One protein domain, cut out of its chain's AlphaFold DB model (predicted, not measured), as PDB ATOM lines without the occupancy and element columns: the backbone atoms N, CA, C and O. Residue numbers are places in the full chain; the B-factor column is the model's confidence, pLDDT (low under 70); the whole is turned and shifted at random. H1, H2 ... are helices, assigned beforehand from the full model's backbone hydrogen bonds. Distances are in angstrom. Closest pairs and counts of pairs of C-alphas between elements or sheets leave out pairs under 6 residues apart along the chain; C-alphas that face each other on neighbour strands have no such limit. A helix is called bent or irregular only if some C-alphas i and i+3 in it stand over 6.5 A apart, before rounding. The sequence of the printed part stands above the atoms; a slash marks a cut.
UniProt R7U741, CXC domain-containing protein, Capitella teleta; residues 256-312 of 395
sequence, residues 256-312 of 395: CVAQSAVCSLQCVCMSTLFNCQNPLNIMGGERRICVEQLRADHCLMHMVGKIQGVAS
ATOM      1  N   CYS A 256     168.643  68.567   0.916       94.38
ATOM      2  CA  CYS A 256     167.974  69.862   1.015       94.38
ATOM      3  C   CYS A 256     166.533  69.781   0.498       94.38
ATOM      4  O   CYS A 256     165.621  70.255   1.165       94.38
ATOM      5  N   VAL A 257     166.292  69.143  -0.652       93.81
ATOM      6  CA  VAL A 257     164.936  69.004  -1.211       93.81
ATOM      7  C   VAL A 257     164.077  68.072  -0.357       93.81
ATOM      8  O   VAL A 257     162.907  68.378  -0.117       93.81
ATOM      9  N   ALA A 258     164.647  66.974   0.144       92.50
ATOM     10  CA  ALA A 258     163.975  66.058   1.065       92.50
ATOM     11  C   ALA A 258     163.497  66.784   2.334       92.50
ATOM     12  O   ALA A 258     162.368  66.581   2.780       92.50
ATOM     13  N   GLN A 259     164.317  67.702   2.848       92.50
ATOM     14  CA  GLN A 259     164.014  68.552   4.003       92.50
ATOM     15  C   GLN A 259     163.236  69.826   3.636       92.50
ATOM     16  O   GLN A 259     163.032  70.699   4.481       92.50
ATOM     17  N   SER A 260     162.796  69.965   2.378       92.69
ATOM     18  CA  SER A 260     162.096  71.161   1.894       92.69
ATOM     19  C   SER A 260     162.864  72.456   2.187       92.69
ATOM     20  O   SER A 260     162.289  73.459   2.601       92.69
ATOM     21  N   ALA A 261     164.180  72.426   2.020       92.62
ATOM     22  CA  ALA A 261     165.119  73.512   2.250       92.62
ATOM     23  C   ALA A 261     165.800  73.958   0.950       92.62
ATOM     24  O   ALA A 261     165.942  73.197  -0.012       92.62
ATOM     25  N   VAL A 262     166.245  75.214   0.934       93.56
ATOM     26  CA  VAL A 262     167.133  75.729  -0.113       93.56
ATOM     27  C   VAL A 262     168.548  75.204   0.105       93.56
ATOM     28  O   VAL A 262     169.000  75.068   1.241       93.56
ATOM     29  N   CYS A 263     169.264  74.933  -0.981       93.31
ATOM     30  CA  CYS A 263     170.699  74.694  -0.923       93.31
ATOM     31  C   CYS A 263     171.404  75.985  -0.482       93.31
ATOM     32  O   CYS A 263     171.197  77.044  -1.085       93.31
ATOM     33  N   SER A 264     172.219  75.890   0.567       91.00
ATOM     34  CA  SER A 264     173.055  76.970   1.099       91.00
ATOM     35  C   SER A 264     174.480  76.896   0.537       91.00
ATOM     36  O   SER A 264     174.844  75.922  -0.117       91.00
ATOM     37  N   LEU A 265     175.322  77.889   0.837       88.56
ATOM     38  CA  LEU A 265     176.738  77.903   0.432       88.56
ATOM     39  C   LEU A 265     177.558  76.715   0.972       88.56
ATOM     40  O   LEU A 265     178.618  76.421   0.436       88.56
ATOM     41  N   GLN A 266     177.065  76.019   2.001       88.62
ATOM     42  CA  GLN A 266     177.684  74.796   2.528       88.62
ATOM     43  C   GLN A 266     177.443  73.577   1.623       88.62
ATOM     44  O   GLN A 266     178.107  72.557   1.764       88.62
ATOM     45  N   CYS A 267     176.494  73.664   0.686       90.38
ATOM     46  CA  CYS A 267     176.203  72.586  -0.249       90.38
ATOM     47  C   CYS A 267     177.242  72.549  -1.376       90.38
ATOM     48  O   CYS A 267     177.545  73.574  -1.992       90.38
ATOM     49  N   VAL A 268     177.702  71.352  -1.740       88.94
ATOM     50  CA  VAL A 268     178.673  71.159  -2.837       88.94
ATOM     51  C   VAL A 268     178.120  71.660  -4.178       88.94
ATOM     52  O   VAL A 268     178.853  72.217  -4.996       88.94
ATOM     53  N   CYS A 269     176.806  71.543  -4.389       88.31
ATOM     54  CA  CYS A 269     176.129  72.048  -5.585       88.31
ATOM     55  C   CYS A 269     176.162  73.579  -5.729       88.31
ATOM     56  O   CYS A 269     175.751  74.084  -6.768       88.31
ATOM     57  N   MET A 270     176.542  74.318  -4.679       84.69
ATOM     58  CA  MET A 270     176.626  75.783  -4.691       84.69
ATOM     59  C   MET A 270     178.062  76.287  -4.868       84.69
ATOM     60  O   MET A 270     178.253  77.379  -5.394       84.69
ATOM     61  N   SER A 271     179.060  75.523  -4.413       70.50
ATOM     62  CA  SER A 271     180.482  75.885  -4.512       70.50
ATOM     63  C   SER A 271     181.101  75.507  -5.853       70.50
ATOM     64  O   SER A 271     182.040  76.139  -6.330       70.50
ATOM     65  N   THR A 272     180.578  74.458  -6.470       61.28
ATOM     66  CA  THR A 272     181.010  74.013  -7.784       61.28
ATOM     67  C   THR A 272     180.282  74.842  -8.859       61.28
ATOM     68  O   THR A 272     179.151  75.266  -8.643       61.28
ATOM     69  N   LEU A 273     180.896  75.089 -10.026       58.59
ATOM     70  CA  LEU A 273     180.323  75.835 -11.179       58.59
ATOM     71  C   LEU A 273     178.994  75.259 -11.729       58.59
ATOM     72  O   LEU A 273     178.511  75.665 -12.787       58.59
ATOM     73  N   PHE A 274     178.406  74.280 -11.046       64.38
ATOM     74  CA  PHE A 274     177.178  73.622 -11.424       64.38
ATOM     75  C   PHE A 274     175.986  74.460 -10.976       64.38
ATOM     76  O   PHE A 274     175.835  74.853  -9.824       64.38
ATOM     77  N   ASN A 275     175.102  74.727 -11.929       79.69
ATOM     78  CA  ASN A 275     173.873  75.459 -11.696       79.69
ATOM     79  C   ASN A 275     172.917  74.605 -10.844       79.69
ATOM     80  O   ASN A 275     172.223  73.739 -11.384       79.69
ATOM     81  N   CYS A 276     172.909  74.818  -9.523       89.81
ATOM     82  CA  CYS A 276     172.047  74.107  -8.579       89.81
ATOM     83  C   CYS A 276     170.586  74.072  -9.062       89.81
ATOM     84  O   CYS A 276     169.949  75.105  -9.255       89.81
ATOM     85  N   GLN A 277     170.043  72.863  -9.227       92.00
ATOM     86  CA  GLN A 277     168.682  72.643  -9.731       92.00
ATOM     87  C   GLN A 277     167.629  72.519  -8.619       92.00
ATOM     88  O   GLN A 277     166.545  71.996  -8.868       92.00
ATOM     89  N   ASN A 278     167.931  72.977  -7.398       94.00
ATOM     90  CA  ASN A 278     166.967  72.970  -6.299       94.00
ATOM     91  C   ASN A 278     165.741  73.826  -6.663       94.00
ATOM     92  O   ASN A 278     165.891  75.037  -6.856       94.00
ATOM     93  N   PRO A 279     164.526  73.242  -6.720       94.56
ATOM     94  CA  PRO A 279     163.311  73.973  -7.055       94.56
ATOM     95  C   PRO A 279     163.086  75.210  -6.187       94.56
ATOM     96  O   PRO A 279     162.658  76.241  -6.701       94.56
ATOM     97  N   LEU A 280     163.411  75.143  -4.892       94.44
ATOM     98  CA  LEU A 280     163.241  76.265  -3.969       94.44
ATOM     99  C   LEU A 280     164.285  77.364  -4.188       94.44
ATOM    100  O   LEU A 280     163.949  78.533  -4.029       94.44
ATOM    101  N   ASN A 281     165.513  77.030  -4.606       92.50
ATOM    102  CA  ASN A 281     166.497  78.040  -5.016       92.50
ATOM    103  C   ASN A 281     166.059  78.733  -6.312       92.50
ATOM    104  O   ASN A 281     166.125  79.958  -6.398       92.50
ATOM    105  N   ILE A 282     165.566  77.969  -7.295       92.06
ATOM    106  CA  ILE A 282     165.079  78.512  -8.572       92.06
ATOM    107  C   ILE A 282     163.866  79.422  -8.336       92.06
ATOM    108  O   ILE A 282     163.862  80.571  -8.775       92.06
ATOM    109  N   MET A 283     162.852  78.939  -7.609       92.81
ATOM    110  CA  MET A 283     161.657  79.729  -7.293       92.81
ATOM    111  C   MET A 283     161.988  80.929  -6.396       92.81
ATOM    112  O   MET A 283     161.438  82.006  -6.605       92.81
ATOM    113  N   GLY A 284     162.889  80.770  -5.422       88.88
ATOM    114  CA  GLY A 284     163.324  81.844  -4.524       88.88
ATOM    115  C   GLY A 284     164.172  82.923  -5.206       88.88
ATOM    116  O   GLY A 284     164.203  84.060  -4.739       88.88
ATOM    117  N   GLY A 285     164.826  82.605  -6.328       84.38
ATOM    118  CA  GLY A 285     165.541  83.581  -7.155       84.38
ATOM    119  C   GLY A 285     164.624  84.536  -7.933       84.38
ATOM    120  O   GLY A 285     165.072  85.586  -8.405       84.38
ATOM    121  N   GLU A 286     163.333  84.218  -8.064       76.00
ATOM    122  CA  GLU A 286     162.357  85.090  -8.715       76.00
ATOM    123  C   GLU A 286     162.000  86.284  -7.817       76.00
ATOM    124  O   GLU A 286     161.641  86.134  -6.651       76.00
ATOM    125  N   ARG A 287     162.027  87.505  -8.381       55.31
ATOM    126  CA  ARG A 287     161.988  88.796  -7.647       55.31
ATOM    127  C   ARG A 287     160.777  89.022  -6.712       55.31
ATOM    128  O   ARG A 287     160.701  90.076  -6.086       55.31
ATOM    129  N   ARG A 288     159.789  88.122  -6.670       69.25
ATOM    130  CA  ARG A 288     158.497  88.301  -5.973       69.25
ATOM    131  C   ARG A 288     158.059  87.109  -5.120       69.25
ATOM    132  O   ARG A 288     156.909  87.094  -4.671       69.25
ATOM    133  N   ILE A 289     158.920  86.112  -4.930       83.50
ATOM    134  CA  ILE A 289     158.544  84.866  -4.263       83.50
ATOM    135  C   ILE A 289     159.406  84.683  -3.013       83.50
ATOM    136  O   ILE A 289     160.609  84.476  -3.093       83.50
ATOM    137  N   CYS A 290     158.775  84.768  -1.842       87.94
ATOM    138  CA  CYS A 290     159.428  84.464  -0.575       87.94
ATOM    139  C   CYS A 290     159.494  82.944  -0.381       87.94
ATOM    140  O   CYS A 290     158.463  82.272  -0.449       87.94
ATOM    141  N   VAL A 291     160.684  82.408  -0.098       90.44
ATOM    142  CA  VAL A 291     160.889  80.967   0.128       90.44
ATOM    143  C   VAL A 291     160.032  80.454   1.285       90.44
ATOM    144  O   VAL A 291     159.428  79.394   1.166       90.44
ATOM    145  N   GLU A 292     159.877  81.224   2.361       91.81
ATOM    146  CA  GLU A 292     159.043  80.796   3.491       91.81
ATOM    147  C   GLU A 292     157.553  80.711   3.134       91.81
ATOM    148  O   GLU A 292     156.839  79.834   3.614       91.81
ATOM    149  N   GLN A 293     157.079  81.548   2.205       92.69
ATOM    150  CA  GLN A 293     155.713  81.432   1.685       92.69
ATOM    151  C   GLN A 293     155.540  80.194   0.798       92.69
ATOM    152  O   GLN A 293     154.467  79.597   0.798       92.69
ATOM    153  N   LEU A 294     156.582  79.789   0.063       93.12
ATOM    154  CA  LEU A 294     156.577  78.526  -0.679       93.12
ATOM    155  C   LEU A 294     156.545  77.329   0.272       93.12
ATOM    156  O   LEU A 294     155.780  76.397   0.048       93.12
ATOM    157  N   ARG A 295     157.339  77.369   1.348       93.56
ATOM    158  CA  ARG A 295     157.391  76.313   2.371       93.56
ATOM    159  C   ARG A 295     156.068  76.127   3.100       93.56
ATOM    160  O   ARG A 295     155.690  75.001   3.408       93.56
ATOM    161  N   ALA A 296     155.343  77.219   3.327       92.50
ATOM    162  CA  ALA A 296     154.006  77.173   3.904       92.50
ATOM    163  C   ALA A 296     152.964  76.509   2.975       92.50
ATOM    164  O   ALA A 296     151.901  76.093   3.440       92.50
ATOM    165  N   ASP A 297     153.237  76.383   1.671       93.88
ATOM    166  CA  ASP A 297     152.342  75.708   0.732       93.88
ATOM    167  C   ASP A 297     152.563  74.184   0.750       93.88
ATOM    168  O   ASP A 297     153.415  73.639   0.049       93.88
ATOM    169  N   HIS A 298     151.733  73.469   1.514       92.88
ATOM    170  CA  HIS A 298     151.778  72.003   1.603       92.88
ATOM    171  C   HIS A 298     151.654  71.292   0.253       92.88
ATOM    172  O   HIS A 298     152.307  70.271   0.034       92.88
ATOM    173  N   CYS A 299     150.837  71.827  -0.660       94.69
ATOM    174  CA  CYS A 299     150.660  71.233  -1.979       94.69
ATOM    175  C   CYS A 299     151.962  71.332  -2.785       94.69
ATOM    176  O   CYS A 299     152.368  70.354  -3.416       94.69
ATOM    177  N   LEU A 300     152.656  72.473  -2.698       94.88
ATOM    178  CA  LEU A 300     153.987  72.628  -3.281       94.88
ATOM    179  C   LEU A 300     154.999  71.704  -2.609       94.88
ATOM    180  O   LEU A 300     155.684  70.976  -3.313       94.88
ATOM    181  N   MET A 301     155.099  71.693  -1.278       94.44
ATOM    182  CA  MET A 301     156.104  70.881  -0.570       94.44
ATOM    183  C   MET A 301     155.951  69.378  -0.847       94.44
ATOM    184  O   MET A 301     156.937  68.637  -0.916       94.44
ATOM    185  N   HIS A 302     154.723  68.910  -1.089       92.88
ATOM    186  CA  HIS A 302     154.511  67.544  -1.552       92.88
ATOM    187  C   HIS A 302     155.059  67.302  -2.971       92.88
ATOM    188  O   HIS A 302     155.639  66.251  -3.251       92.88
ATOM    189  N   MET A 303     154.899  68.281  -3.862       94.69
ATOM    190  CA  MET A 303     155.263  68.178  -5.277       94.69
ATOM    191  C   MET A 303     156.678  68.666  -5.606       94.69
ATOM    192  O   MET A 303     157.161  68.383  -6.694       94.69
ATOM    193  N   VAL A 304     157.367  69.351  -4.691       93.31
ATOM    194  CA  VAL A 304     158.585  70.124  -4.984       93.31
ATOM    195  C   VAL A 304     159.676  69.291  -5.659       93.31
ATOM    196  O   VAL A 304     160.177  69.692  -6.699       93.31
ATOM    197  N   GLY A 305     159.962  68.087  -5.158       91.25
ATOM    198  CA  GLY A 305     160.949  67.172  -5.751       91.25
ATOM    199  C   GLY A 305     160.417  66.284  -6.883       91.25
ATOM    200  O   GLY A 305     161.119  65.377  -7.316       91.25
ATOM    201  N   LYS A 306     159.167  66.490  -7.318       93.88
ATOM    202  CA  LYS A 306     158.542  65.813  -8.471       93.88
ATOM    203  C   LYS A 306     158.444  66.732  -9.692       93.88
ATOM    204  O   LYS A 306     158.182  66.255 -10.793       93.88
ATOM    205  N   ILE A 307     158.618  68.042  -9.509       91.31
ATOM    206  CA  ILE A 307     158.538  69.022 -10.593       91.31
ATOM    207  C   ILE A 307     159.851  68.990 -11.371       91.31
ATOM    208  O   ILE A 307     160.885  69.462 -10.901       91.31
ATOM    209  N   GLN A 308     159.804  68.466 -12.591       88.50
ATOM    210  CA  GLN A 308     160.927  68.551 -13.520       88.50
ATOM    211  C   GLN A 308     160.916  69.899 -14.247       88.50
ATOM    212  O   GLN A 308     159.858  70.398 -14.627       88.50
ATOM    213  N   GLY A 309     162.095  70.495 -14.448       89.94
ATOM    214  CA  GLY A 309     162.228  71.734 -15.222       89.94
ATOM    215  C   GLY A 309     161.458  72.914 -14.623       89.94
ATOM    216  O   GLY A 309     160.655  73.546 -15.305       89.94
ATOM    217  N   VAL A 310     161.706  73.225 -13.347       92.19
ATOM    218  CA  VAL A 310     160.969  74.244 -12.573       92.19
ATOM    219  C   VAL A 310     160.873  75.590 -13.294       92.19
ATOM    220  O   VAL A 310     159.800  76.181 -13.320       92.19
ATOM    221  N   ALA A 311     161.950  76.064 -13.926       90.38
ATOM    222  CA  ALA A 311     161.931  77.327 -14.666       90.38
ATOM    223  C   ALA A 311     160.895  77.319 -15.809       90.38
ATOM    224  O   ALA A 311     160.068  78.223 -15.905       90.38
ATOM    225  N   SER A 312     160.887  76.261 -16.625       92.62
ATOM    226  CA  SER A 312     159.905  76.074 -17.697       92.62
ATOM    227  C   SER A 312     158.491  75.903 -17.140       92.62
ATOM    228  O   SER A 312     157.541  76.468 -17.680       92.62
TER     229      SER A 312
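This is residues 256 to 312 of the 395 residues of the protein "CXC domain-containing protein" of Capitella teleta (UniProt R7U741). Begin with H4, the longest helix: with H2 and H3, both shorter, it makes a small triangle of helices at one end of the domain, and from there an arm of two loop stretches reaches out and folds back, with H1 near its tip. Residues 270 to 275 of that arm stick out free, and the arm makes much of the longest axis. You are reading 57 printed residues with four named helices, H1, H2, H3 and H4 in that order along the chain, and no named strand; the class is all helix, though under half of the residues, 24 of 57, are in named elements. The whole is compact, with a radius of gyration of the C-alphas of 11.0 A and spans of 31 by 24 by 21 A.

Look first at H4, residues 298 to 306, which is irregular: C-alphas 302 and 305 are 7.7 A apart. H2, residues 279 to 284, and H4 only just touch, with 3 pairs of C-alphas within 8 A; their closest C-alphas are those of Pro 279 and Val 304, 6.4 A apart. They run opposite ways at a steep tilt of 56 degrees, with the line of H4 a rough one. H3, residues 291 to 295, and H4 only just touch, and only at the corner by their tight link, with 3 pairs of C-alphas within 8 A; the closest are those of Arg 295 and Met 301, 6.3 A apart. H2 and H3 touch, and their closest C-alphas, those of Gly 284 and Val 291, are 5.3 A apart. H1, residues 268 to 271, is apart from H2, H3 and H4. In H2 and H3 every O i to N i+4 pair is within hydrogen-bond range, in H4 3 of 5 are, and H1 is too short for such a pair.

Find C-alpha 298 at (151.778, 72.003, 1.603); from there H4 runs 13.6 A to C-alpha 306 at (158.542, 65.813, -8.471). H2 runs 8.3 A from Pro 279 to Gly 284, and H3 runs 6.2 A from Val 291 to Arg 295. For H1, look at C-alpha 268 at (178.673, 71.159, -2.837); C-alpha 271 is 5.3 A from it.

The two C-alphas farthest apart are those of Leu 273 and His 298, 31.5 A. The printed part runs from residue 256 to residue 312 with no cut, and the C-alphas of Cys 256 and Ser 312 are 21.3 A apart. Residues 256 to 267 hold no named element. The links from H1 to H2 and from H2 to H3 are short, the one from H3 to H4 is tight, and no link is long. In the B-factor column the mean pLDDT of the printed part is 88.1; residues 272 to 274 and 287 to 288 are under 70.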